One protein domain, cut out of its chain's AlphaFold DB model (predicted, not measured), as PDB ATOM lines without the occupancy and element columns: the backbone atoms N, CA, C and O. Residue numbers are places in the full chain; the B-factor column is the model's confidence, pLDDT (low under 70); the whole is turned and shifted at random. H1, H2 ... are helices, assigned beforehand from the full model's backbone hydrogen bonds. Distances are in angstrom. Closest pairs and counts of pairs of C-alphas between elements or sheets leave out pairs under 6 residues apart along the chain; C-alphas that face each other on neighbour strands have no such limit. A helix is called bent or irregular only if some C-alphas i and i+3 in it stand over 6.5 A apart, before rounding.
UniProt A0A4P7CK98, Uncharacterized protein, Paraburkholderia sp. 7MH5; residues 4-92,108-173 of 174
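This is residues 4 to 92 and 108 to 173 of the 174 residues of an uncharacterized protein of Paraburkholderia sp. 7MH5 (UniProt A0A4P7CK98). The long bent helix H1 makes the longest axis: its first residues, 4 to 20, stick out as a free arm, and its second arm, H1b, joins H2 and H4 in a small bundle of three. From the end of this bundle where H4 ends, H3 and H5 run off steeply, side by side, and at their far end H6 folds back from H5 in an open V, with residues 155 to 173 sticking out. The printed part has 155 residues and six named helices, H1 to H6 in chain order, and no named strand; the class is all helix. The whole is loose, with a radius of gyration of the C-alphas of 20.8 A and spans of 65 by 47 by 46 A.

H1, residues 4 to 47, was assigned as one helix by its hydrogen bonds but is bent: C-alphas 31 and 34 are 7.2 A apart, and its arms H1a, residues 4 to 31, and H1b, residues 34 to 47, stand at a steep tilt of 46 degrees. H1b and H2, residues 54 to 66, form a helical hairpin and touch, closest at the C-alphas of Gly 43 and Ile 60, 6.0 A. The hub is H4, residues 109 to 125. It touches H1b with residues 114 to 121 alone, closest at the C-alphas of Leu 39 and Leu 117, 5.8 A, at a steep tilt of 39 degrees, opposite ways. H4 touches H2, closest at the C-alphas of Cys 63 and Phe 118, 6.0 A, at a shallow tilt of 24 degrees, the same way. H1a touches H4 with residues 25 to 29 alone, closest at the C-alphas of Leu 28 and Ala 124, 5.6 A. H3, residues 70 to 91, touches H4 with residues 70 to 73 alone, closest at the C-alphas of Gly 70 and Ala 125, 5.5 A, at a steep tilt of 64 degrees. H3 touches H5, residues 127 to 147, at a shallow tilt of 6 degrees, the same way, closest at the C-alphas of Ile 77 and Val 133, 5.6 A. H6, residues 151 to 172, touches H5 with residues 151 to 154 alone, closest at the C-alphas of Val 145 and Leu 151, 7.0 A, and is apart from H3 and H4. Each O i to N i+4 pair is within hydrogen-bond range in H1a, H1b, H2, H5 and H6; the counts are 16 of 18 in H3 and 12 of 13 in H4.

H1a begins at C-alpha 4 (-45.641, 29.459, -3.090) and is 40.5 A long; H1b is 19.8 A long. H3 is 32.5 A long, with a kink of 31 degrees near residue 78. H4 is 25.1 A long and H5 29.9 A. H6 is 32.5 A long and ends at C-alpha 172 (-23.643, 16.429, -45.781).

The two C-alphas farthest apart, those of Ala 4 and Pro 50, are 68.3 A apart. Residues 93 to 107 are not printed, and C-alphas 92 and 108 are 35.0 A apart across the cut. Of the links printed whole, none is long. The mean pLDDT of the printed part is 83.0; it is under 70 at residues 90 to 92, 108 to 110, 149 to 154 and 171 to 173.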
ATOM      1  N   ALA A   4     -44.672  28.915  -2.140       94.31
ATOM      2  CA  ALA A   4     -45.641  29.459  -3.090       94.31
ATOM      3  C   ALA A   4     -45.052  29.637  -4.503       94.31
ATOM      4  O   ALA A   4     -45.702  29.302  -5.492       94.31
ATOM      5  N   LEU A   5     -43.802  30.106  -4.607       95.56
ATOM      6  CA  LEU A   5     -43.123  30.269  -5.892       95.56
ATOM      7  C   LEU A   5     -42.782  28.913  -6.532       95.56
ATOM      8  O   LEU A   5     -42.918  28.774  -7.744       95.56
ATOM      9  N   ARG A   6     -42.404  27.891  -5.747       95.31
ATOM     10  CA  ARG A   6     -42.184  26.525  -6.271       95.31
ATOM     11  C   ARG A   6     -43.454  25.939  -6.875       95.31
ATOM     12  O   ARG A   6     -43.409  25.421  -7.987       95.31
ATOM     13  N   ILE A   7     -44.575  26.043  -6.158       95.94
ATOM     14  CA  ILE A   7     -45.869  25.520  -6.612       95.94
ATOM     15  C   ILE A   7     -46.288  26.215  -7.909       95.94
ATOM     16  O   ILE A   7     -46.680  25.541  -8.857       95.94
ATOM     17  N   LEU A   8     -46.153  27.541  -7.982       96.25
ATOM     18  CA  LEU A   8     -46.525  28.320  -9.164       96.25
ATOM     19  C   LEU A   8     -45.655  27.982 -10.387       96.25
ATOM     20  O   LEU A   8     -46.165  27.851 -11.501       96.25
ATOM     21  N   LEU A   9     -44.350  27.782 -10.193       95.75
ATOM     22  CA  LEU A   9     -43.448  27.335 -11.260       95.75
ATOM     23  C   LEU A   9     -43.781  25.914 -11.735       95.75
ATOM     24  O   LEU A   9     -43.760  25.638 -12.934       95.75
ATOM     25  N   TRP A  10     -44.127  25.011 -10.819       95.56
ATOM     26  CA  TRP A  10     -44.472  23.634 -11.166       95.56
ATOM     27  C   TRP A  10     -45.796  23.549 -11.935       95.56
ATOM     28  O   TRP A  10     -45.860  22.920 -12.992       95.56
ATOM     29  N   THR A  11     -46.839  24.243 -11.472       96.00
ATOM     30  CA  THR A  11     -48.145  24.257 -12.148       96.00
ATOM     31  C   THR A  11     -48.081  24.934 -13.514       96.00
ATOM     32  O   THR A  11     -48.624  24.398 -14.478       96.00
ATOM     33  N   SER A  12     -47.373  26.061 -13.640       94.88
ATOM     34  CA  SER A  12     -47.164  26.719 -14.938       94.88
ATOM     35  C   SER A  12     -46.395  25.835 -15.922       94.88
ATOM     36  O   SER A  12     -46.771  25.768 -17.091       94.88
ATOM     37  N   SER A  13     -45.395  25.084 -15.452       94.31
ATOM     38  CA  SER A  13     -44.658  24.121 -16.282       94.31
ATOM     39  C   SER A  13     -45.562  23.000 -16.804       94.31
ATOM     40  O   SER A  13     -45.506  22.665 -17.987       94.31
ATOM     41  N   ILE A  14     -46.441  22.453 -15.956       94.81
ATOM     42  CA  ILE A  14     -47.416  21.429 -16.365       94.81
ATOM     43  C   ILE A  14     -48.401  21.995 -17.386       94.81
ATOM     44  O   ILE A  14     -48.643  21.367 -18.414       94.81
ATOM     45  N   LEU A  15     -48.946  23.187 -17.138       95.25
ATOM     46  CA  LEU A  15     -49.875  23.836 -18.064       95.25
ATOM     47  C   LEU A  15     -49.221  24.097 -19.422       95.25
ATOM     48  O   LEU A  15     -49.825  23.817 -20.457       95.25
ATOM     49  N   MET A  16     -47.974  24.572 -19.428       95.75
ATOM     50  CA  MET A  16     -47.206  24.788 -20.651       95.75
ATOM     51  C   MET A  16     -46.968  23.473 -21.403       95.75
ATOM     52  O   MET A  16     -47.122  23.434 -22.624       95.75
ATOM     53  N   LEU A  17     -46.652  22.385 -20.694       93.31
ATOM     54  CA  LEU A  17     -46.470  21.060 -21.288       93.31
ATOM     55  C   LEU A  17     -47.766  20.545 -21.929       93.31
ATOM     56  O   LEU A  17     -47.747  20.105 -23.078       93.31
ATOM     57  N   VAL A  18     -48.897  20.649 -21.225       91.69
ATOM     58  CA  VAL A  18     -50.215  20.243 -21.740       91.69
ATOM     59  C   VAL A  18     -50.601  21.078 -22.961       91.69
ATOM     60  O   VAL A  18     -51.007  20.519 -23.978       91.69
ATOM     61  N   ALA A  19     -50.427  22.401 -22.906       93.00
ATOM     62  CA  ALA A  19     -50.717  23.286 -24.032       93.00
ATOM     63  C   ALA A  19     -49.845  22.961 -25.255       93.00
ATOM     64  O   ALA A  19     -50.353  22.873 -26.374       93.00
ATOM     65  N   THR A  20     -48.551  22.714 -25.039       92.25
ATOM     66  CA  THR A  20     -47.607  22.325 -26.098       92.25
ATOM     67  C   THR A  20     -47.998  20.987 -26.722       92.25
ATOM     68  O   THR A  20     -48.010  20.857 -27.946       92.25
ATOM     69  N   TYR A  21     -48.379  20.007 -25.899       87.44
ATOM     70  CA  TYR A  21     -48.858  18.710 -26.369       87.44
ATOM     71  C   TYR A  21     -50.121  18.844 -27.228       87.44
ATOM     72  O   TYR A  21     -50.159  18.332 -28.346       87.44
ATOM     73  N   LEU A  22     -51.132  19.579 -26.754       88.75
ATOM     74  CA  LEU A  22     -52.371  19.803 -27.506       88.75
ATOM     75  C   LEU A  22     -52.109  20.518 -28.834       88.75
ATOM     76  O   LEU A  22     -52.663  20.131 -29.862       88.75
ATOM     77  N   PHE A  23     -51.227  21.519 -28.836       92.00
ATOM     78  CA  PHE A  23     -50.815  22.206 -30.057       92.00
ATOM     79  C   PHE A  23     -50.138  21.251 -31.047       92.00
ATOM     80  O   PHE A  23     -50.457  21.263 -32.237       92.00
ATOM     81  N   PHE A  24     -49.239  20.392 -30.566       88.50
ATOM     82  CA  PHE A  24     -48.554  19.402 -31.392       88.50
ATOM     83  C   PHE A  24     -49.528  18.380 -31.995       88.50
ATOM     84  O   PHE A  24     -49.488  18.129 -33.202       88.50
ATOM     85  N   VAL A  25     -50.456  17.852 -31.192       85.19
ATOM     86  CA  VAL A  25     -51.510  16.935 -31.658       85.19
ATOM     87  C   VAL A  25     -52.396  17.607 -32.703       85.19
ATOM     88  O   VAL A  25     -52.676  17.014 -33.744       85.19
ATOM     89  N   LEU A  26     -52.794  18.864 -32.484       86.81
ATOM     90  CA  LEU A  26     -53.597  19.614 -33.449       86.81
ATOM     91  C   LEU A  26     -52.853  19.797 -34.779       86.81
ATOM     92  O   LEU A  26     -53.426  19.582 -35.848       86.81
ATOM     93  N   ARG A  27     -51.564  20.149 -34.728       89.31
ATOM     94  CA  ARG A  27     -50.725  20.290 -35.926       89.31
ATOM     95  C   ARG A  27     -50.591  18.976 -36.689       89.31
ATOM     96  O   ARG A  27     -50.732  18.982 -37.911       89.31
ATOM     97  N   LEU A  28     -50.377  17.863 -35.992       86.19
ATOM     98  CA  LEU A  28     -50.342  16.534 -36.602       86.19
ATOM     99  C   LEU A  28     -51.687  16.150 -37.222       86.19
ATOM    100  O   LEU A  28     -51.720  15.648 -38.343       86.19
ATOM    101  N   ALA A  29     -52.801  16.428 -36.545       83.75
ATOM    102  CA  ALA A  29     -54.133  16.142 -37.068       83.75
ATOM    103  C   ALA A  29     -54.403  16.887 -38.387       83.75
ATOM    104  O   ALA A  29     -54.927  16.286 -39.327       83.75
ATOM    105  N   ILE A  30     -53.990  18.156 -38.479       87.44
ATOM    106  CA  ILE A  30     -54.075  18.954 -39.712       87.44
ATOM    107  C   ILE A  30     -53.165  18.366 -40.797       87.44
ATOM    108  O   ILE A  30     -53.608  18.152 -41.923       87.44
ATOM    109  N   ALA A  31     -51.912  18.045 -40.463       88.75
ATOM    110  CA  ALA A  31     -50.963  17.464 -41.413       88.75
ATOM    111  C   ALA A  31     -51.433  16.108 -41.972       88.75
ATOM    112  O   ALA A  31     -51.120  15.762 -43.111       88.75
ATOM    113  N   VAL A  32     -52.209  15.350 -41.189       88.44
ATOM    114  CA  VAL A  32     -52.680  14.011 -41.561       88.44
ATOM    115  C   VAL A  32     -54.084  13.990 -42.179       88.44
ATOM    116  O   VAL A  32     -54.477  13.005 -42.806       88.44
ATOM    117  N   GLN A  33     -54.809  15.108 -42.143       88.31
ATOM    118  CA  GLN A  33     -56.085  15.290 -42.841       88.31
ATOM    119  C   GLN A  33     -56.096  14.819 -44.314       88.31
ATOM    120  O   GLN A  33     -57.033  14.104 -44.683       88.31
ATOM    121  N   PRO A  34     -55.093  15.112 -45.172       89.88
ATOM    122  CA  PRO A  34     -55.096  14.613 -46.551       89.88
ATOM    123  C   PRO A  34     -55.023  13.083 -46.637       89.88
ATOM    124  O   PRO A  34     -55.630  12.490 -47.527       89.88
ATOM    125  N   TYR A  35     -54.317  12.424 -45.717       88.56
ATOM    126  CA  TYR A  35     -54.232  10.961 -45.682       88.56
ATOM    127  C   TYR A  35     -55.546  10.336 -45.226       88.56
ATOM    128  O   TYR A  35     -55.954   9.319 -45.775       88.56
ATOM    129  N   ARG A  36     -56.252  10.985 -44.297       86.81
ATOM    130  CA  ARG A  36     -57.592  10.572 -43.862       86.81
ATOM    131  C   ARG A  36     -58.614  10.666 -44.991       86.81
ATOM    132  O   ARG A  36     -59.398   9.747 -45.189       86.81
ATOM    133  N   LEU A  37     -58.561  11.739 -45.782       91.25
ATOM    134  CA  LEU A  37     -59.405  11.879 -46.972       91.25
ATOM    135  C   LEU A  37     -59.071  10.827 -48.035       91.25
ATOM    136  O   LEU A  37     -59.978  10.267 -48.646       91.25
ATOM    137  N   LYS A  38     -57.783  10.525 -48.245       91.38
ATOM    138  CA  LYS A  38     -57.363   9.427 -49.131       91.38
ATOM    139  C   LYS A  38     -57.858   8.072 -48.625       91.38
ATOM    140  O   LYS A  38     -58.355   7.297 -49.429       91.38
ATOM    141  N   LEU A  39     -57.773   7.814 -47.318       90.62
ATOM    142  CA  LEU A  39     -58.280   6.587 -46.700       90.62
ATOM    143  C   LEU A  39     -59.787   6.438 -46.921       90.62
ATOM    144  O   LEU A  39     -60.226   5.369 -47.324       90.62
ATOM    145  N   ALA A  40     -60.557   7.511 -46.720       90.75
ATOM    146  CA  ALA A  40     -61.997   7.509 -46.961       90.75
ATOM    147  C   ALA A  40     -62.330   7.189 -48.428       90.75
ATOM    148  O   ALA A  40     -63.145   6.308 -48.687       90.75
ATOM    149  N   ARG A  41     -61.646   7.835 -49.383       92.06
ATOM    150  CA  ARG A  41     -61.850   7.596 -50.824       92.06
ATOM    151  C   ARG A  41     -61.474   6.178 -51.250       92.06
ATOM    152  O   ARG A  41     -62.221   5.546 -51.987       92.06
ATOM    153  N   GLU A  42     -60.321   5.680 -50.807       90.31
ATOM    154  CA  GLU A  42     -59.882   4.319 -51.139       90.31
ATOM    155  C   GLU A  42     -60.761   3.262 -50.471       90.31
ATOM    156  O   GLU A  42     -61.116   2.274 -51.108       90.31
ATOM    157  N   GLY A  43     -61.159   3.484 -49.216       88.31
ATOM    158  CA  GLY A  43     -62.075   2.602 -48.498       88.31
ATOM    159  C   GLY A  43     -63.442   2.519 -49.176       88.31
ATOM    160  O   GLY A  43     -63.951   1.420 -49.385       88.31
ATOM    161  N   GLU A  44     -63.998   3.656 -49.601       89.62
ATOM    162  CA  GLU A  44     -65.239   3.707 -50.378       89.62
ATOM    163  C   GLU A  44     -65.091   2.961 -51.713       89.62
ATOM    164  O   GLU A  44     -65.861   2.038 -51.987       89.62
ATOM    165  N   ARG A  45     -64.042   3.270 -52.491       89.38
ATOM    166  CA  ARG A  45     -63.744   2.608 -53.772       89.38
ATOM    167  C   ARG A  45     -63.653   1.087 -53.630       89.38
ATOM    168  O   ARG A  45     -64.221   0.360 -54.440       89.38
ATOM    169  N   LEU A  46     -62.947   0.603 -52.609       87.19
ATOM    170  CA  LEU A  46     -62.751  -0.829 -52.381       87.19
ATOM    171  C   LEU A  46     -64.014  -1.506 -51.844       87.19
ATOM    172  O   LEU A  46     -64.314  -2.623 -52.253       87.19
ATOM    173  N   SER A  47     -64.811  -0.826 -51.017       84.75
ATOM    174  CA  SER A  47     -66.088  -1.365 -50.527       84.75
ATOM    175  C   SER A  47     -67.114  -1.629 -51.640       84.75
ATOM    176  O   SER A  47     -67.951  -2.528 -51.508       84.75
ATOM    177  N   MET A  48     -67.021  -0.889 -52.751       86.12
ATOM    178  CA  MET A  48     -67.870  -1.049 -53.935       86.12
ATOM    179  C   MET A  48     -67.326  -2.075 -54.940       86.12
ATOM    180  O   MET A  48     -68.035  -2.434 -55.881       86.12
ATOM    181  N   SER A  49     -66.095  -2.569 -54.767       83.75
ATOM    182  CA  SER A  49     -65.489  -3.489 -55.731       83.75
ATOM    183  C   SER A  49     -66.146  -4.877 -55.662       83.75
ATOM    184  O   SER A  49     -66.222  -5.480 -54.583       83.75
ATOM    185  N   PRO A  50     -66.601  -5.436 -56.799       79.50
ATOM    186  CA  PRO A  50     -67.038  -6.822 -56.854       79.50
ATOM    187  C   PRO A  50     -65.833  -7.739 -56.593       79.50
ATOM    188  O   PRO A  50     -64.747  -7.504 -57.119       79.50
ATOM    189  N   GLY A  51     -66.009  -8.758 -55.749       82.06
ATOM    190  CA  GLY A  51     -64.962  -9.741 -55.436       82.06
ATOM    191  C   GLY A  51     -64.271  -9.600 -54.075       82.06
ATOM    192  O   GLY A  51     -63.436 -10.440 -53.759       82.06
ATOM    193  N   LEU A  52     -64.619  -8.608 -53.243       81.06
ATOM    194  CA  LEU A  52     -64.127  -8.588 -51.858       81.06
ATOM    195  C   LEU A  52     -64.774  -9.680 -51.007       81.06
ATOM    196  O   LEU A  52     -66.004  -9.823 -51.002       81.06
ATOM    197  N   THR A  53     -63.947 -10.360 -50.213       84.75
ATOM    198  CA  THR A  53     -64.418 -11.273 -49.171       84.75
ATOM    199  C   THR A  53     -65.155 -10.508 -48.064       84.75
ATOM    200  O   THR A  53     -65.015  -9.290 -47.916       84.75
ATOM    201  N   VAL A  54     -65.968 -11.212 -47.268       86.06
ATOM    202  CA  VAL A  54     -66.662 -10.610 -46.111       86.06
ATOM    203  C   VAL A  54     -65.649 -10.055 -45.106       86.06
ATOM    204  O   VAL A  54     -65.797  -8.925 -44.646       86.06
ATOM    205  N   PHE A  55     -64.580 -10.814 -44.850       83.12
ATOM    206  CA  PHE A  55     -63.497 -10.430 -43.945       83.12
ATOM    207  C   PHE A  55     -62.814  -9.126 -44.373       83.12
ATOM    208  O   PHE A  55     -62.602  -8.225 -43.564       83.12
ATOM    209  N   ASP A  56     -62.534  -8.978 -45.667       84.06
ATOM    210  CA  ASP A  56     -61.909  -7.774 -46.211       84.06
ATOM    211  C   ASP A  56     -62.784  -6.527 -46.052       84.06
ATOM    212  O   ASP A  56     -62.289  -5.443 -45.736       84.06
ATOM    213  N   ARG A  57     -64.102  -6.666 -46.246       85.00
ATOM    214  CA  ARG A  57     -65.049  -5.561 -46.030       85.00
ATOM    215  C   ARG A  57     -65.106  -5.155 -44.566       85.00
ATOM    216  O   ARG A  57     -65.133  -3.960 -44.275       85.00
ATOM    217  N   GLU A  58     -65.119  -6.126 -43.658       87.75
ATOM    218  CA  GLU A  58     -65.074  -5.866 -42.218       87.75
ATOM    219  C   GLU A  58     -63.775  -5.166 -41.820       87.75
ATOM    220  O   GLU A  58     -63.822  -4.192 -41.071       87.75
ATOM    221  N   TYR A  59     -62.637  -5.577 -42.381       86.56
ATOM    222  CA  TYR A  59     -61.353  -4.922 -42.146       86.56
ATOM    223  C   TYR A  59     -61.337  -3.470 -42.643       86.56
ATOM    224  O   TYR A  59     -60.944  -2.567 -41.904       86.56
ATOM    225  N   ILE A  60     -61.813  -3.208 -43.865       87.62
ATOM    226  CA  ILE A  60     -61.896  -1.840 -44.403       87.62
ATOM    227  C   ILE A  60     -62.813  -0.979 -43.537       87.62
ATOM    228  O   ILE A  60     -62.453   0.147 -43.192       87.62
ATOM    229  N   ARG A  61     -63.975  -1.511 -43.146       89.62
ATOM    230  CA  ARG A  61     -64.913  -0.816 -42.262       89.62
ATOM    231  C   ARG A  61     -64.275  -0.510 -40.912       89.62
ATOM    232  O   ARG A  61     -64.343   0.624 -40.456       89.62
ATOM    233  N   PHE A  62     -63.575  -1.477 -40.326       89.00
ATOM    234  CA  PHE A  62     -62.815  -1.282 -39.100       89.00
ATOM    235  C   PHE A  62     -61.780  -0.160 -39.244       89.00
ATOM    236  O   PHE A  62     -61.697   0.702 -38.367       89.00
ATOM    237  N   CYS A  63     -61.022  -0.126 -40.345       88.62
ATOM    238  CA  CYS A  63     -60.054   0.935 -40.609       88.62
ATOM    239  C   CYS A  63     -60.719   2.311 -40.736       88.62
ATOM    240  O   CYS A  63     -60.204   3.281 -40.185       88.62
ATOM    241  N   LEU A  64     -61.852   2.409 -41.433       88.50
ATOM    242  CA  LEU A  64     -62.590   3.664 -41.597       88.50
ATOM    243  C   LEU A  64     -63.179   4.159 -40.269       88.50
ATOM    244  O   LEU A  64     -62.970   5.319 -39.909       88.50
ATOM    245  N   ASP A  65     -63.828   3.272 -39.516       89.50
ATOM    246  CA  ASP A  65     -64.482   3.595 -38.243       89.50
ATOM    247  C   ASP A  65     -63.459   3.988 -37.164       89.50
ATOM    248  O   ASP A  65     -63.727   4.840 -36.314       89.50
ATOM    249  N   ASN A  66     -62.251   3.414 -37.211       87.12
ATOM    250  CA  ASN A  66     -61.223   3.632 -36.193       87.12
ATOM    251  C   ASN A  66     -60.079   4.565 -36.613       87.12
ATOM    252  O   ASN A  66     -59.189   4.812 -35.802       87.12
ATOM    253  N   ALA A  67     -60.087   5.142 -37.819       83.94
ATOM    254  CA  ALA A  67     -59.013   6.029 -38.293       83.94
ATOM    255  C   ALA A  67     -58.778   7.266 -37.399       83.94
ATOM    256  O   ALA A  67     -57.702   7.868 -37.425       83.94
ATOM    257  N   TYR A  68     -59.790   7.643 -36.613       78.69
ATOM    258  CA  TYR A  68     -59.761   8.750 -35.653       78.69
ATOM    259  C   TYR A  68     -59.748   8.278 -34.198       78.69
ATOM    260  O   TYR A  68     -59.618   9.095 -33.285       78.69
ATOM    261  N   ASN A  69     -59.903   6.973 -33.969       80.88
ATOM    262  CA  ASN A  69     -60.060   6.432 -32.636       80.88
ATOM    263  C   ASN A  69     -58.697   6.236 -31.980       80.88
ATOM    264  O   ASN A  69     -58.001   5.239 -32.172       80.88
ATOM    265  N   GLY A  70     -58.345   7.206 -31.149       71.75
ATOM    266  CA  GLY A  70     -57.131   7.168 -30.361       71.75
ATOM    267  C   GLY A  70     -57.015   6.017 -29.372       71.75
ATOM    268  O   GLY A  70     -55.910   5.555 -29.082       71.75
ATOM    269  N   ALA A  71     -58.156   5.521 -28.891       81.62
ATOM    270  CA  ALA A  71     -58.201   4.445 -27.912       81.62
ATOM    271  C   ALA A  71     -57.648   3.126 -28.472       81.62
ATOM    272  O   ALA A  71     -57.194   2.284 -27.705       81.62
ATOM    273  N   LEU A  72     -57.630   2.958 -29.797       81.56
ATOM    274  CA  LEU A  72     -57.071   1.772 -30.441       81.56
ATOM    275  C   LEU A  72     -55.545   1.700 -30.272       81.56
ATOM    276  O   LEU A  72     -55.004   0.640 -29.981       81.56
ATOM    277  N   VAL A  73     -54.836   2.829 -30.375       80.62
ATOM    278  CA  VAL A  73     -53.387   2.852 -30.079       80.62
ATOM    279  C   VAL A  73     -53.142   2.582 -28.606       80.62
ATOM    280  O   VAL A  73     -52.198   1.890 -28.248       80.62
ATOM    281  N   PHE A  74     -54.010   3.115 -27.749       80.62
ATOM    282  CA  PHE A  74     -53.908   2.896 -26.317       80.62
ATOM    283  C   PHE A  74     -54.112   1.422 -25.942       80.62
ATOM    284  O   PHE A  74     -53.363   0.893 -25.128       80.62
ATOM    285  N   SER A  75     -55.065   0.718 -26.562       85.19
ATOM    286  CA  SER A  75     -55.234  -0.721 -26.327       85.19
ATOM    287  C   SER A  75     -54.041  -1.533 -26.839       85.19
ATOM    288  O   SER A  75     -53.665  -2.521 -26.205       85.19
ATOM    289  N   ALA A  76     -53.387  -1.089 -27.918       83.00
ATOM    290  CA  ALA A  76     -52.186  -1.735 -28.443       83.00
ATOM    291  C   ALA A  76     -51.031  -1.775 -27.424       83.00
ATOM    292  O   ALA A  76     -50.344  -2.792 -27.385       83.00
ATOM    293  N   ILE A  77     -50.891  -0.758 -26.558       86.69
ATOM    294  CA  ILE A  77     -49.893  -0.718 -25.464       86.69
ATOM    295  C   ILE A  77     -50.021  -1.937 -24.542       86.69
ATOM    296  O   ILE A  77     -49.042  -2.456 -24.030       86.69
ATOM    297  N   PHE A  78     -51.235  -2.441 -24.318       86.12
ATOM    298  CA  PHE A  78     -51.432  -3.612 -23.461       86.12
ATOM    299  C   PHE A  78     -51.355  -4.918 -24.252       86.12
ATOM    300  O   PHE A  78     -50.790  -5.906 -23.783       86.12
ATOM    301  N   VAL A  79     -51.912  -4.934 -25.464       86.06
ATOM    302  CA  VAL A  79     -51.998  -6.146 -26.292       86.06
ATOM    303  C   VAL A  79     -50.620  -6.602 -26.778       86.06
ATOM    304  O   VAL A  79     -50.340  -7.803 -26.768       86.06
ATOM    305  N   LEU A  80     -49.741  -5.675 -27.170       83.44
ATOM    306  CA  LEU A  80     -48.403  -5.994 -27.674       83.44
ATOM    307  C   LEU A  80     -47.532  -6.746 -26.661       83.44
ATOM    308  O   LEU A  80     -47.126  -7.866 -26.985       83.44
ATOM    309  N   PRO A  81     -47.277  -6.233 -25.444       82.00
ATOM    310  CA  PRO A  81     -46.452  -6.939 -24.471       82.00
ATOM    311  C   PRO A  81     -47.062  -8.289 -24.074       82.00
ATOM    312  O   PRO A  81     -46.335  -9.279 -23.982       82.00
ATOM    313  N   LEU A  82     -48.390  -8.380 -23.933       85.50
ATOM    314  CA  LEU A  82     -49.080  -9.648 -23.660       85.50
ATOM    315  C   LEU A  82     -48.857 -10.677 -24.778       85.50
ATOM    316  O   LEU A  82     -48.559 -11.842 -24.500       85.50
ATOM    317  N   SER A  83     -48.967 -10.257 -26.041       81.88
ATOM    318  CA  SER A  83     -48.723 -11.136 -27.190       81.88
ATOM    319  C   SER A  83     -47.254 -11.564 -27.292       81.88
ATOM    320  O   SER A  83     -46.982 -12.742 -27.527       81.88
ATOM    321  N   GLY A  84     -46.312 -10.655 -27.017       78.00
ATOM    322  CA  GLY A  84     -44.879 -10.944 -26.969       78.00
ATOM    323  C   GLY A  84     -44.536 -11.984 -25.902       78.00
ATOM    324  O   GLY A  84     -43.895 -12.990 -26.204       78.00
ATOM    325  N   ILE A  85     -45.043 -11.811 -24.676       81.19
ATOM    326  CA  ILE A  85     -44.863 -12.776 -23.580       81.19
ATOM    327  C   ILE A  85     -45.442 -14.142 -23.966       81.19
ATOM    328  O   ILE A  85     -44.778 -15.165 -23.793       81.19
ATOM    329  N   ARG A  86     -46.652 -14.180 -24.542       82.00
ATOM    330  CA  ARG A  86     -47.278 -15.431 -24.997       82.00
ATOM    331  C   ARG A  86     -46.417 -16.153 -26.036       82.00
ATOM    332  O   ARG A  86     -46.240 -17.365 -25.927       82.00
ATOM    333  N   LEU A  87     -45.867 -15.430 -27.013       73.69
ATOM    334  CA  LEU A  87     -44.978 -15.995 -28.035       73.69
ATOM    335  C   LEU A  87     -43.687 -16.557 -27.424       73.69
ATOM    336  O   LEU A  87     -43.253 -17.649 -27.796       73.69
ATOM    337  N   MET A  88     -43.100 -15.854 -26.455       72.06
ATOM    338  CA  MET A  88     -41.896 -16.308 -25.757       72.06
ATOM    339  C   MET A  88     -42.141 -17.566 -24.918       72.06
ATOM    340  O   MET A  88     -41.350 -18.506 -24.987       72.06
ATOM    341  N   ILE A  89     -43.253 -17.628 -24.178       75.25
ATOM    342  CA  ILE A  89     -43.626 -18.808 -23.382       75.25
ATOM    343  C   ILE A  89     -43.926 -20.001 -24.298       75.25
ATOM    344  O   ILE A  89     -43.463 -21.112 -24.041       75.25
ATOM    345  N   SER A  90     -44.653 -19.776 -25.399       66.94
ATOM    346  CA  SER A  90     -45.005 -20.832 -26.354       66.94
ATOM    347  C   SER A  90     -43.777 -21.462 -27.013       66.94
ATOM    348  O   SER A  90     -43.781 -22.663 -27.270       66.94
ATOM    349  N   ARG A  91     -42.702 -20.694 -27.246       60.06
ATOM    350  CA  ARG A  91     -41.450 -21.203 -27.833       60.06
ATOM    351  C   ARG A  91     -40.709 -22.216 -26.956       60.06
ATOM    352  O   ARG A  91     -40.004 -23.064 -27.496       60.06
ATOM    353  N   ASN A  92     -40.893 -22.183 -25.635       54.41
ATOM    354  CA  ASN A  92     -40.321 -23.197 -24.739       54.41
ATOM    355  C   ASN A  92     -41.089 -24.530 -24.769       54.41
ATOM    356  O   ASN A  92     -40.580 -25.545 -24.289       54.41
ATOM    357  N   SER A 108     -53.901  -8.174 -51.699       58.72
ATOM    358  CA  SER A 108     -53.813  -7.344 -52.883       58.72
ATOM    359  C   SER A 108     -53.146  -6.028 -52.479       58.72
ATOM    360  O   SER A 108     -53.404  -5.497 -51.397       58.72
ATOM    361  N   HIS A 109     -52.280  -5.505 -53.342       61.84
ATOM    362  CA  HIS A 109     -51.494  -4.280 -53.138       61.84
ATOM    363  C   HIS A 109     -52.331  -3.076 -52.622       61.84
ATOM    364  O   HIS A 109     -51.807  -2.101 -52.082       61.84
ATOM    365  N   HIS A 110     -53.656  -3.140 -52.767       65.12
ATOM    366  CA  HIS A 110     -54.625  -2.197 -52.227       65.12
ATOM    367  C   HIS A 110     -54.777  -2.228 -50.690       65.12
ATOM    368  O   HIS A 110     -54.977  -1.170 -50.089       65.12
ATOM    369  N   PHE A 111     -54.634  -3.383 -50.029       72.81
ATOM    370  CA  PHE A 111     -54.726  -3.490 -48.564       72.81
ATOM    371  C   PHE A 111     -53.523  -2.889 -47.849       72.81
ATOM    372  O   PHE A 111     -53.693  -2.269 -46.798       72.81
ATOM    373  N   ASP A 112     -52.329  -2.992 -48.428       80.00
ATOM    374  CA  ASP A 112     -51.131  -2.355 -47.873       80.00
ATOM    375  C   ASP A 112     -51.268  -0.832 -47.862       80.00
ATOM    376  O   ASP A 112     -50.887  -0.160 -46.898       80.00
ATOM    377  N   GLN A 113     -51.891  -0.276 -48.902       82.81
ATOM    378  CA  GLN A 113     -52.143   1.155 -48.989       82.81
ATOM    379  C   GLN A 113     -53.169   1.622 -47.947       82.81
ATOM    380  O   GLN A 113     -52.912   2.617 -47.264       82.81
ATOM    381  N   ILE A 114     -54.288   0.904 -47.773       85.31
ATOM    382  CA  ILE A 114     -55.267   1.195 -46.708       85.31
ATOM    383  C   ILE A 114     -54.611   1.096 -45.335       85.31
ATOM    384  O   ILE A 114     -54.742   2.018 -44.531       85.31
ATOM    385  N   SER A 115     -53.864   0.022 -45.085       85.81
ATOM    386  CA  SER A 115     -53.207  -0.218 -43.799       85.81
ATOM    387  C   SER A 115     -52.243   0.916 -43.466       85.81
ATOM    388  O   SER A 115     -52.294   1.484 -42.378       85.81
ATOM    389  N   ARG A 116     -51.410   1.331 -44.426       87.44
ATOM    390  CA  ARG A 116     -50.470   2.443 -44.241       87.44
ATOM    391  C   ARG A 116     -51.185   3.760 -43.944       87.44
ATOM    392  O   ARG A 116     -50.786   4.474 -43.025       87.44
ATOM    393  N   LEU A 117     -52.244   4.082 -44.688       87.25
ATOM    394  CA  LEU A 117     -53.043   5.292 -44.468       87.25
ATOM    395  C   LEU A 117     -53.749   5.276 -43.104       87.25
ATOM    396  O   LEU A 117     -53.803   6.304 -42.420       87.25
ATOM    397  N   PHE A 118     -54.245   4.110 -42.693       87.31
ATOM    398  CA  PHE A 118     -54.836   3.878 -41.383       87.31
ATOM    399  C   PHE A 118     -53.809   4.090 -40.267       87.31
ATOM    400  O   PHE A 118     -54.038   4.927 -39.395       87.31
ATOM    401  N   TYR A 119     -52.639   3.446 -40.336       85.44
ATOM    402  CA  TYR A 119     -51.581   3.614 -39.337       85.44
ATOM    403  C   TYR A 119     -51.123   5.067 -39.218       85.44
ATOM    404  O   TYR A 119     -51.033   5.578 -38.106       85.44
ATOM    405  N   CYS A 120     -50.914   5.777 -40.330       86.31
ATOM    406  CA  CYS A 120     -50.583   7.203 -40.283       86.31
ATOM    407  C   CYS A 120     -51.668   8.026 -39.567       86.31
ATOM    408  O   CYS A 120     -51.346   8.895 -38.758       86.31
ATOM    409  N   SER A 121     -52.946   7.740 -39.835       86.12
ATOM    410  CA  SER A 121     -54.090   8.449 -39.236       86.12
ATOM    411  C   SER A 121     -54.206   8.218 -37.731       86.12
ATOM    412  O   SER A 121     -54.455   9.161 -36.974       86.12
ATOM    413  N   VAL A 122     -53.970   6.976 -37.322       86.06
ATOM    414  CA  VAL A 122     -54.054   6.485 -35.950       86.06
ATOM    415  C   VAL A 122     -52.856   6.960 -35.113       86.06
ATOM    416  O   VAL A 122     -53.045   7.476 -34.010       86.06
ATOM    417  N   ILE A 123     -51.635   6.912 -35.661       86.38
ATOM    418  CA  ILE A 123     -50.418   7.463 -35.033       86.38
ATOM    419  C   ILE A 123     -50.559   8.971 -34.816       86.38
ATOM    420  O   ILE A 123     -50.244   9.475 -33.741       86.38
ATOM    421  N   ALA A 124     -51.080   9.695 -35.807       85.50
ATOM    422  CA  ALA A 124     -51.281  11.136 -35.692       85.50
ATOM    423  C   ALA A 124     -52.338  11.520 -34.651       85.50
ATOM    424  O   ALA A 124     -52.273  12.617 -34.101       85.50
ATOM    425  N   ALA A 125     -53.297  10.634 -34.366       83.69
ATOM    426  CA  ALA A 125     -54.267  10.861 -33.305       83.69
ATOM    427  C   ALA A 125     -53.615  10.779 -31.913       83.69
ATOM    428  O   ALA A 125     -53.986  11.555 -31.038       83.69
ATOM    429  N   ASN A 126     -52.661   9.857 -31.701       86.50
ATOM    430  CA  ASN A 126     -51.989   9.644 -30.407       86.50
ATOM    431  C   ASN A 126     -50.486   9.373 -30.578       86.50
ATOM    432  O   ASN A 126     -50.044   8.229 -30.426       86.50
ATOM    433  N   PRO A 127     -49.675  10.415 -30.837       84.75
ATOM    434  CA  PRO A 127     -48.248  10.255 -31.114       84.75
ATOM    435  C   PRO A 127     -47.474   9.688 -29.918       84.75
ATOM    436  O   PRO A 127     -46.541   8.915 -30.104       84.75
ATOM    437  N   VAL A 128     -47.884  10.016 -28.688       86.56
ATOM    438  CA  VAL A 128     -47.252   9.490 -27.464       86.56
ATOM    439  C   VAL A 128     -47.515   7.993 -27.312       86.56
ATOM    440  O   VAL A 128     -46.580   7.235 -27.078       86.56
ATOM    441  N   CYS A 129     -48.760   7.546 -27.503       85.31
ATOM    442  CA  CYS A 129     -49.078   6.116 -27.445       85.31
ATOM    443  C   CYS A 129     -48.371   5.350 -28.570       85.31
ATOM    444  O   CYS A 129     -47.843   4.268 -28.339       85.31
ATOM    445  N   ALA A 130     -48.299   5.932 -29.770       84.75
ATOM    446  CA  ALA A 130     -47.571   5.344 -30.886       84.75
ATOM    447  C   ALA A 130     -46.068   5.211 -30.597       84.75
ATOM    448  O   ALA A 130     -45.468   4.200 -30.953       84.75
ATOM    449  N   LEU A 131     -45.468   6.198 -29.926       87.69
ATOM    450  CA  LEU A 131     -44.072   6.136 -29.497       87.69
ATOM    451  C   LEU A 131     -43.846   5.010 -28.480       87.69
ATOM    452  O   LEU A 131     -42.881   4.264 -28.615       87.69
ATOM    453  N   ILE A 132     -44.744   4.857 -27.502       88.50
ATOM    454  CA  ILE A 132     -44.687   3.756 -26.526       88.50
ATOM    455  C   ILE A 132     -44.757   2.408 -27.253       88.50
ATOM    456  O   ILE A 132     -43.874   1.577 -27.076       88.50
ATOM    457  N   VAL A 133     -45.734   2.237 -28.146       86.19
ATOM    458  CA  VAL A 133     -45.890   1.031 -28.976       86.19
ATOM    459  C   VAL A 133     -44.636   0.744 -29.813       86.19
ATOM    460  O   VAL A 133     -44.222  -0.407 -29.940       86.19
ATOM    461  N   ALA A 134     -43.993   1.773 -30.372       87.56
ATOM    462  CA  ALA A 134     -42.751   1.610 -31.122       87.56
ATOM    463  C   ALA A 134     -41.599   1.119 -30.229       87.56
ATOM    464  O   ALA A 134     -40.860   0.217 -30.623       87.56
ATOM    465  N   ILE A 135     -41.470   1.666 -29.015       88.56
ATOM    466  CA  ILE A 135     -40.479   1.218 -28.026       88.56
ATOM    467  C   ILE A 135     -40.749  -0.236 -27.619       88.56
ATOM    468  O   ILE A 135     -39.819  -1.041 -27.569       88.56
ATOM    469  N   GLU A 136     -42.010  -0.597 -27.380       86.75
ATOM    470  CA  GLU A 136     -42.411  -1.967 -27.051       86.75
ATOM    471  C   GLU A 136     -42.079  -2.948 -28.174       86.75
ATOM    472  O   GLU A 136     -41.528  -4.014 -27.909       86.75
ATOM    473  N   LEU A 137     -42.342  -2.588 -29.432       85.25
ATOM    474  CA  LEU A 137     -41.974  -3.409 -30.588       85.25
ATOM    475  C   LEU A 137     -40.463  -3.630 -30.670       85.25
ATOM    476  O   LEU A 137     -40.023  -4.766 -30.853       85.25
ATOM    477  N   VAL A 138     -39.664  -2.573 -30.494       87.31
ATOM    478  CA  VAL A 138     -38.197  -2.683 -30.467       87.31
ATOM    479  C   VAL A 138     -37.749  -3.603 -29.333       87.31
ATOM    480  O   VAL A 138     -36.907  -4.473 -29.556       87.31
ATOM    481  N   ALA A 139     -38.341  -3.473 -28.144       86.25
ATOM    482  CA  ALA A 139     -38.042  -4.337 -27.010       86.25
ATOM    483  C   ALA A 139     -38.404  -5.803 -27.298       86.25
ATOM    484  O   ALA A 139     -37.568  -6.681 -27.102       86.25
ATOM    485  N   ILE A 140     -39.603  -6.081 -27.818       84.75
ATOM    486  CA  ILE A 140     -40.052  -7.440 -28.161       84.75
ATOM    487  C   ILE A 140     -39.121  -8.072 -29.197       84.75
ATOM    488  O   ILE A 140     -38.724  -9.224 -29.030       84.75
ATOM    489  N   VAL A 141     -38.735  -7.334 -30.243       82.19
ATOM    490  CA  VAL A 141     -37.787  -7.822 -31.256       82.19
ATOM    491  C   VAL A 141     -36.427  -8.096 -30.623       82.19
ATOM    492  O   VAL A 141     -35.878  -9.182 -30.806       82.19
ATOM    493  N   PHE A 142     -35.898  -7.159 -29.836       83.44
ATOM    494  CA  PHE A 142     -34.606  -7.302 -29.172       83.44
ATOM    495  C   PHE A 142     -34.565  -8.533 -28.257       83.44
ATOM    496  O   PHE A 142     -33.710  -9.405 -28.421       83.44
ATOM    497  N   PHE A 143     -35.535  -8.662 -27.350       81.56
ATOM    498  CA  PHE A 143     -35.652  -9.812 -26.458       81.56
ATOM    499  C   PHE A 143     -35.926 -11.110 -27.223       81.56
ATOM    500  O   PHE A 143     -35.360 -12.151 -26.895       81.56
ATOM    501  N   GLY A 144     -36.749 -11.065 -28.270       78.50
ATOM    502  CA  GLY A 144     -37.043 -12.220 -29.115       78.50
ATOM    503  C   GLY A 144     -35.797 -12.772 -29.808       78.50
ATOM    504  O   GLY A 144     -35.618 -13.991 -29.860       78.50
ATOM    505  N   VAL A 145     -34.913 -11.895 -30.289       77.88
ATOM    506  CA  VAL A 145     -33.639 -12.290 -30.905       77.88
ATOM    507  C   VAL A 145     -32.661 -12.836 -29.865       77.88
ATOM    508  O   VAL A 145     -32.024 -13.858 -30.125       77.88
ATOM    509  N   LEU A 146     -32.588 -12.219 -28.680       79.25
ATOM    510  CA  LEU A 146     -31.787 -12.737 -27.565       79.25
ATOM    511  C   LEU A 146     -32.227 -14.153 -27.167       79.25
ATOM    512  O   LEU A 146     -31.391 -15.048 -27.068       79.25
ATOM    513  N   CYS A 147     -33.532 -14.389 -27.011       73.06
ATOM    514  CA  CYS A 147     -34.071 -15.710 -26.682       73.06
ATOM    515  C   CYS A 147     -33.882 -16.740 -27.804       73.06
ATOM    516  O   CYS A 147     -33.757 -17.927 -27.523       73.06
ATOM    517  N   ALA A 148     -33.850 -16.310 -29.068       72.00
ATOM    518  CA  ALA A 148     -33.575 -17.188 -30.204       72.00
ATOM    519  C   ALA A 148     -32.083 -17.546 -30.356       72.00
ATOM    520  O   ALA A 148     -31.745 -18.348 -31.224       72.00
ATOM    521  N   GLY A 149     -31.186 -16.939 -29.568       65.50
ATOM    522  CA  GLY A 149     -29.739 -17.161 -29.661       65.50
ATOM    523  C   GLY A 149     -29.103 -16.630 -30.951       65.50
ATOM    524  O   GLY A 149     -27.931 -16.894 -31.212       65.50
ATOM    525  N   ASN A 150     -29.841 -15.867 -31.763       68.75
ATOM    526  CA  ASN A 150     -29.373 -15.370 -33.056       68.75
ATOM    527  C   ASN A 150     -28.660 -14.015 -32.904       68.75
ATOM    528  O   ASN A 150     -29.094 -12.985 -33.420       68.75
ATOM    529  N   LEU A 151     -27.551 -14.017 -32.158       69.75
ATOM    530  CA  LEU A 151     -26.724 -12.830 -31.908       69.75
ATOM    531  C   LEU A 151     -26.146 -12.227 -33.202       69.75
ATOM    532  O   LEU A 151     -25.901 -11.021 -33.260       69.75
ATOM    533  N   GLU A 152     -25.981 -13.030 -34.260       67.56
ATOM    534  CA  GLU A 152     -25.568 -12.529 -35.575       67.56
ATOM    535  C   GLU A 152     -26.578 -11.550 -36.177       67.56
ATOM    536  O   GLU A 152     -26.175 -10.569 -36.803       67.56
ATOM    537  N   PHE A 153     -27.878 -11.762 -35.965       68.19
ATOM    538  CA  PHE A 153     -28.914 -10.851 -36.446       68.19
ATOM    539  C   PHE A 153     -28.825  -9.478 -35.761       68.19
ATOM    540  O   PHE A 153     -28.849  -8.453 -36.443       68.19
ATOM    541  N   LEU A 154     -28.610  -9.438 -34.438       67.50
ATOM    542  CA  LEU A 154     -28.378  -8.181 -33.704       67.50
ATOM    543  C   LEU A 154     -27.114  -7.469 -34.189       67.50
ATOM    544  O   LEU A 154     -27.122  -6.253 -34.381       67.50
ATOM    545  N   ARG A 155     -26.039  -8.225 -34.446       71.31
ATOM    546  CA  ARG A 155     -24.787  -7.671 -34.970       71.31
ATOM    547  C   ARG A 155     -24.965  -7.069 -36.365       71.31
ATOM    548  O   ARG A 155     -24.409  -6.007 -36.628       71.31
ATOM    549  N   ARG A 156     -25.753  -7.703 -37.244       75.06
ATOM    550  CA  ARG A 156     -26.073  -7.179 -38.586       75.06
ATOM    551  C   ARG A 156     -26.907  -5.902 -38.518       75.06
ATOM    552  O   ARG A 156     -26.592  -4.956 -39.232       75.06
ATOM    553  N   ILE A 157     -27.905  -5.841 -37.632       79.06
ATOM    554  CA  ILE A 157     -28.701  -4.621 -37.422       79.06
ATOM    555  C   ILE A 157     -27.812  -3.483 -36.915       79.06
ATOM    556  O   ILE A 157     -27.812  -2.407 -37.510       79.06
ATOM    557  N   ALA A 158     -27.000  -3.724 -35.883       78.44
ATOM    558  CA  ALA A 158     -26.086  -2.716 -35.346       78.44
ATOM    559  C   ALA A 158     -25.084  -2.222 -36.403       78.44
ATOM    560  O   ALA A 158     -24.897  -1.020 -36.565       78.44
ATOM    561  N   ALA A 159     -24.496  -3.138 -37.183       76.38
ATOM    562  CA  ALA A 159     -23.591  -2.782 -38.273       76.38
ATOM    563  C   ALA A 159     -24.288  -1.951 -39.364       76.38
ATOM    564  O   ALA A 159     -23.700  -1.000 -39.873       76.38
ATOM    565  N   SER A 160     -25.542  -2.271 -39.699       78.94
ATOM    566  CA  SER A 160     -26.319  -1.511 -40.688       78.94
ATOM    567  C   SER A 160     -26.701  -0.111 -40.202       78.94
ATOM    568  O   SER A 160     -26.656   0.831 -40.989       78.94
ATOM    569  N   ALA A 161     -27.000   0.052 -38.908       79.31
ATOM    570  CA  ALA A 161     -27.289   1.352 -38.313       79.31
ATOM    571  C   ALA A 161     -26.053   2.263 -38.360       79.31
ATOM    572  O   ALA A 161     -26.136   3.377 -38.877       79.31
ATOM    573  N   ILE A 162     -24.891   1.746 -37.948       81.06
ATOM    574  CA  ILE A 162     -23.611   2.473 -38.002       81.06
ATOM    575  C   ILE A 162     -23.245   2.830 -39.451       81.06
ATOM    576  O   ILE A 162     -22.839   3.952 -39.735       81.06
ATOM    577  N   ALA A 163     -23.426   1.900 -40.394       76.88
ATOM    578  CA  ALA A 163     -23.170   2.165 -41.809       76.88
ATOM    579  C   ALA A 163     -24.103   3.247 -42.385       76.88
ATOM    580  O   ALA A 163     -23.672   4.040 -43.221       76.88
ATOM    581  N   SER A 164     -25.362   3.304 -41.933       79.62
ATOM    582  CA  SER A 164     -26.315   4.337 -42.353       79.62
ATOM    583  C   SER A 164     -25.956   5.729 -41.823       79.62
ATOM    584  O   SER A 164     -26.137   6.713 -42.537       79.62
ATOM    585  N   GLU A 165     -25.391   5.802 -40.617       76.88
ATOM    586  CA  GLU A 165     -24.927   7.043 -39.989       76.88
ATOM    587  C   GLU A 165     -23.673   7.582 -40.694       76.88
ATOM    588  O   GLU A 165     -23.622   8.747 -41.076       76.88
ATOM    589  N   TYR A 166     -22.722   6.706 -41.032       74.75
ATOM    590  CA  TYR A 166     -21.567   7.077 -41.861       74.75
ATOM    591  C   TYR A 166     -21.956   7.528 -43.279       74.75
ATOM    592  O   TYR A 166     -21.317   8.407 -43.862       74.75
ATOM    593  N   ALA A 167     -22.988   6.920 -43.870       71.62
ATOM    594  CA  ALA A 167     -23.464   7.294 -45.199       71.62
ATOM    595  C   ALA A 167     -24.179   8.656 -45.206       71.62
ATOM    596  O   ALA A 167     -24.023   9.412 -46.168       71.62
ATOM    597  N   SER A 168     -24.936   8.986 -44.153       70.69
ATOM    598  CA  SER A 168     -25.618  10.280 -44.033       70.69
ATOM    599  C   SER A 168     -24.638  11.425 -43.773       70.69
ATOM    600  O   SER A 168     -24.779  12.490 -44.371       70.69
ATOM    601  N   GLU A 169     -23.599  11.191 -42.970       71.75
ATOM    602  CA  GLU A 169     -22.553  12.175 -42.677       71.75
ATOM    603  C   GLU A 169     -21.738  12.520 -43.934       71.75
ATOM    604  O   GLU A 169     -21.484  13.689 -44.231       71.75
ATOM    605  N   LYS A 170     -21.426  11.517 -44.766       70.69
ATOM    606  CA  LYS A 170     -20.713  11.719 -46.035       70.69
ATOM    607  C   LYS A 170     -21.514  12.537 -47.058       70.69
ATOM    608  O   LYS A 170     -20.910  13.265 -47.836       70.69
ATOM    609  N   LEU A 171     -22.845  12.435 -47.044       66.81
ATOM    610  CA  LEU A 171     -23.738  13.204 -47.922       66.81
ATOM    611  C   LEU A 171     -23.877  14.678 -47.509       66.81
ATOM    612  O   LEU A 171     -24.207  15.497 -48.357       66.81
ATOM    613  N   MET A 172     -23.620  15.031 -46.244       65.44
ATOM    614  CA  MET A 172     -23.643  16.429 -45.781       65.44
ATOM    615  C   MET A 172     -22.347  17.201 -46.079       65.44
ATOM    616  O   MET A 172     -22.331  18.427 -45.981       65.44
ATOM    617  N   HIS A 173     -21.270  16.500 -46.443       64.31
ATOM    618  CA  HIS A 173     -19.956  17.079 -46.745       64.31
ATOM    619  C   HIS A 173     -19.627  17.147 -48.251       64.31
ATOM    620  O   HIS A 173     -18.487  17.435 -48.616       64.31
TER     621      HIS A 173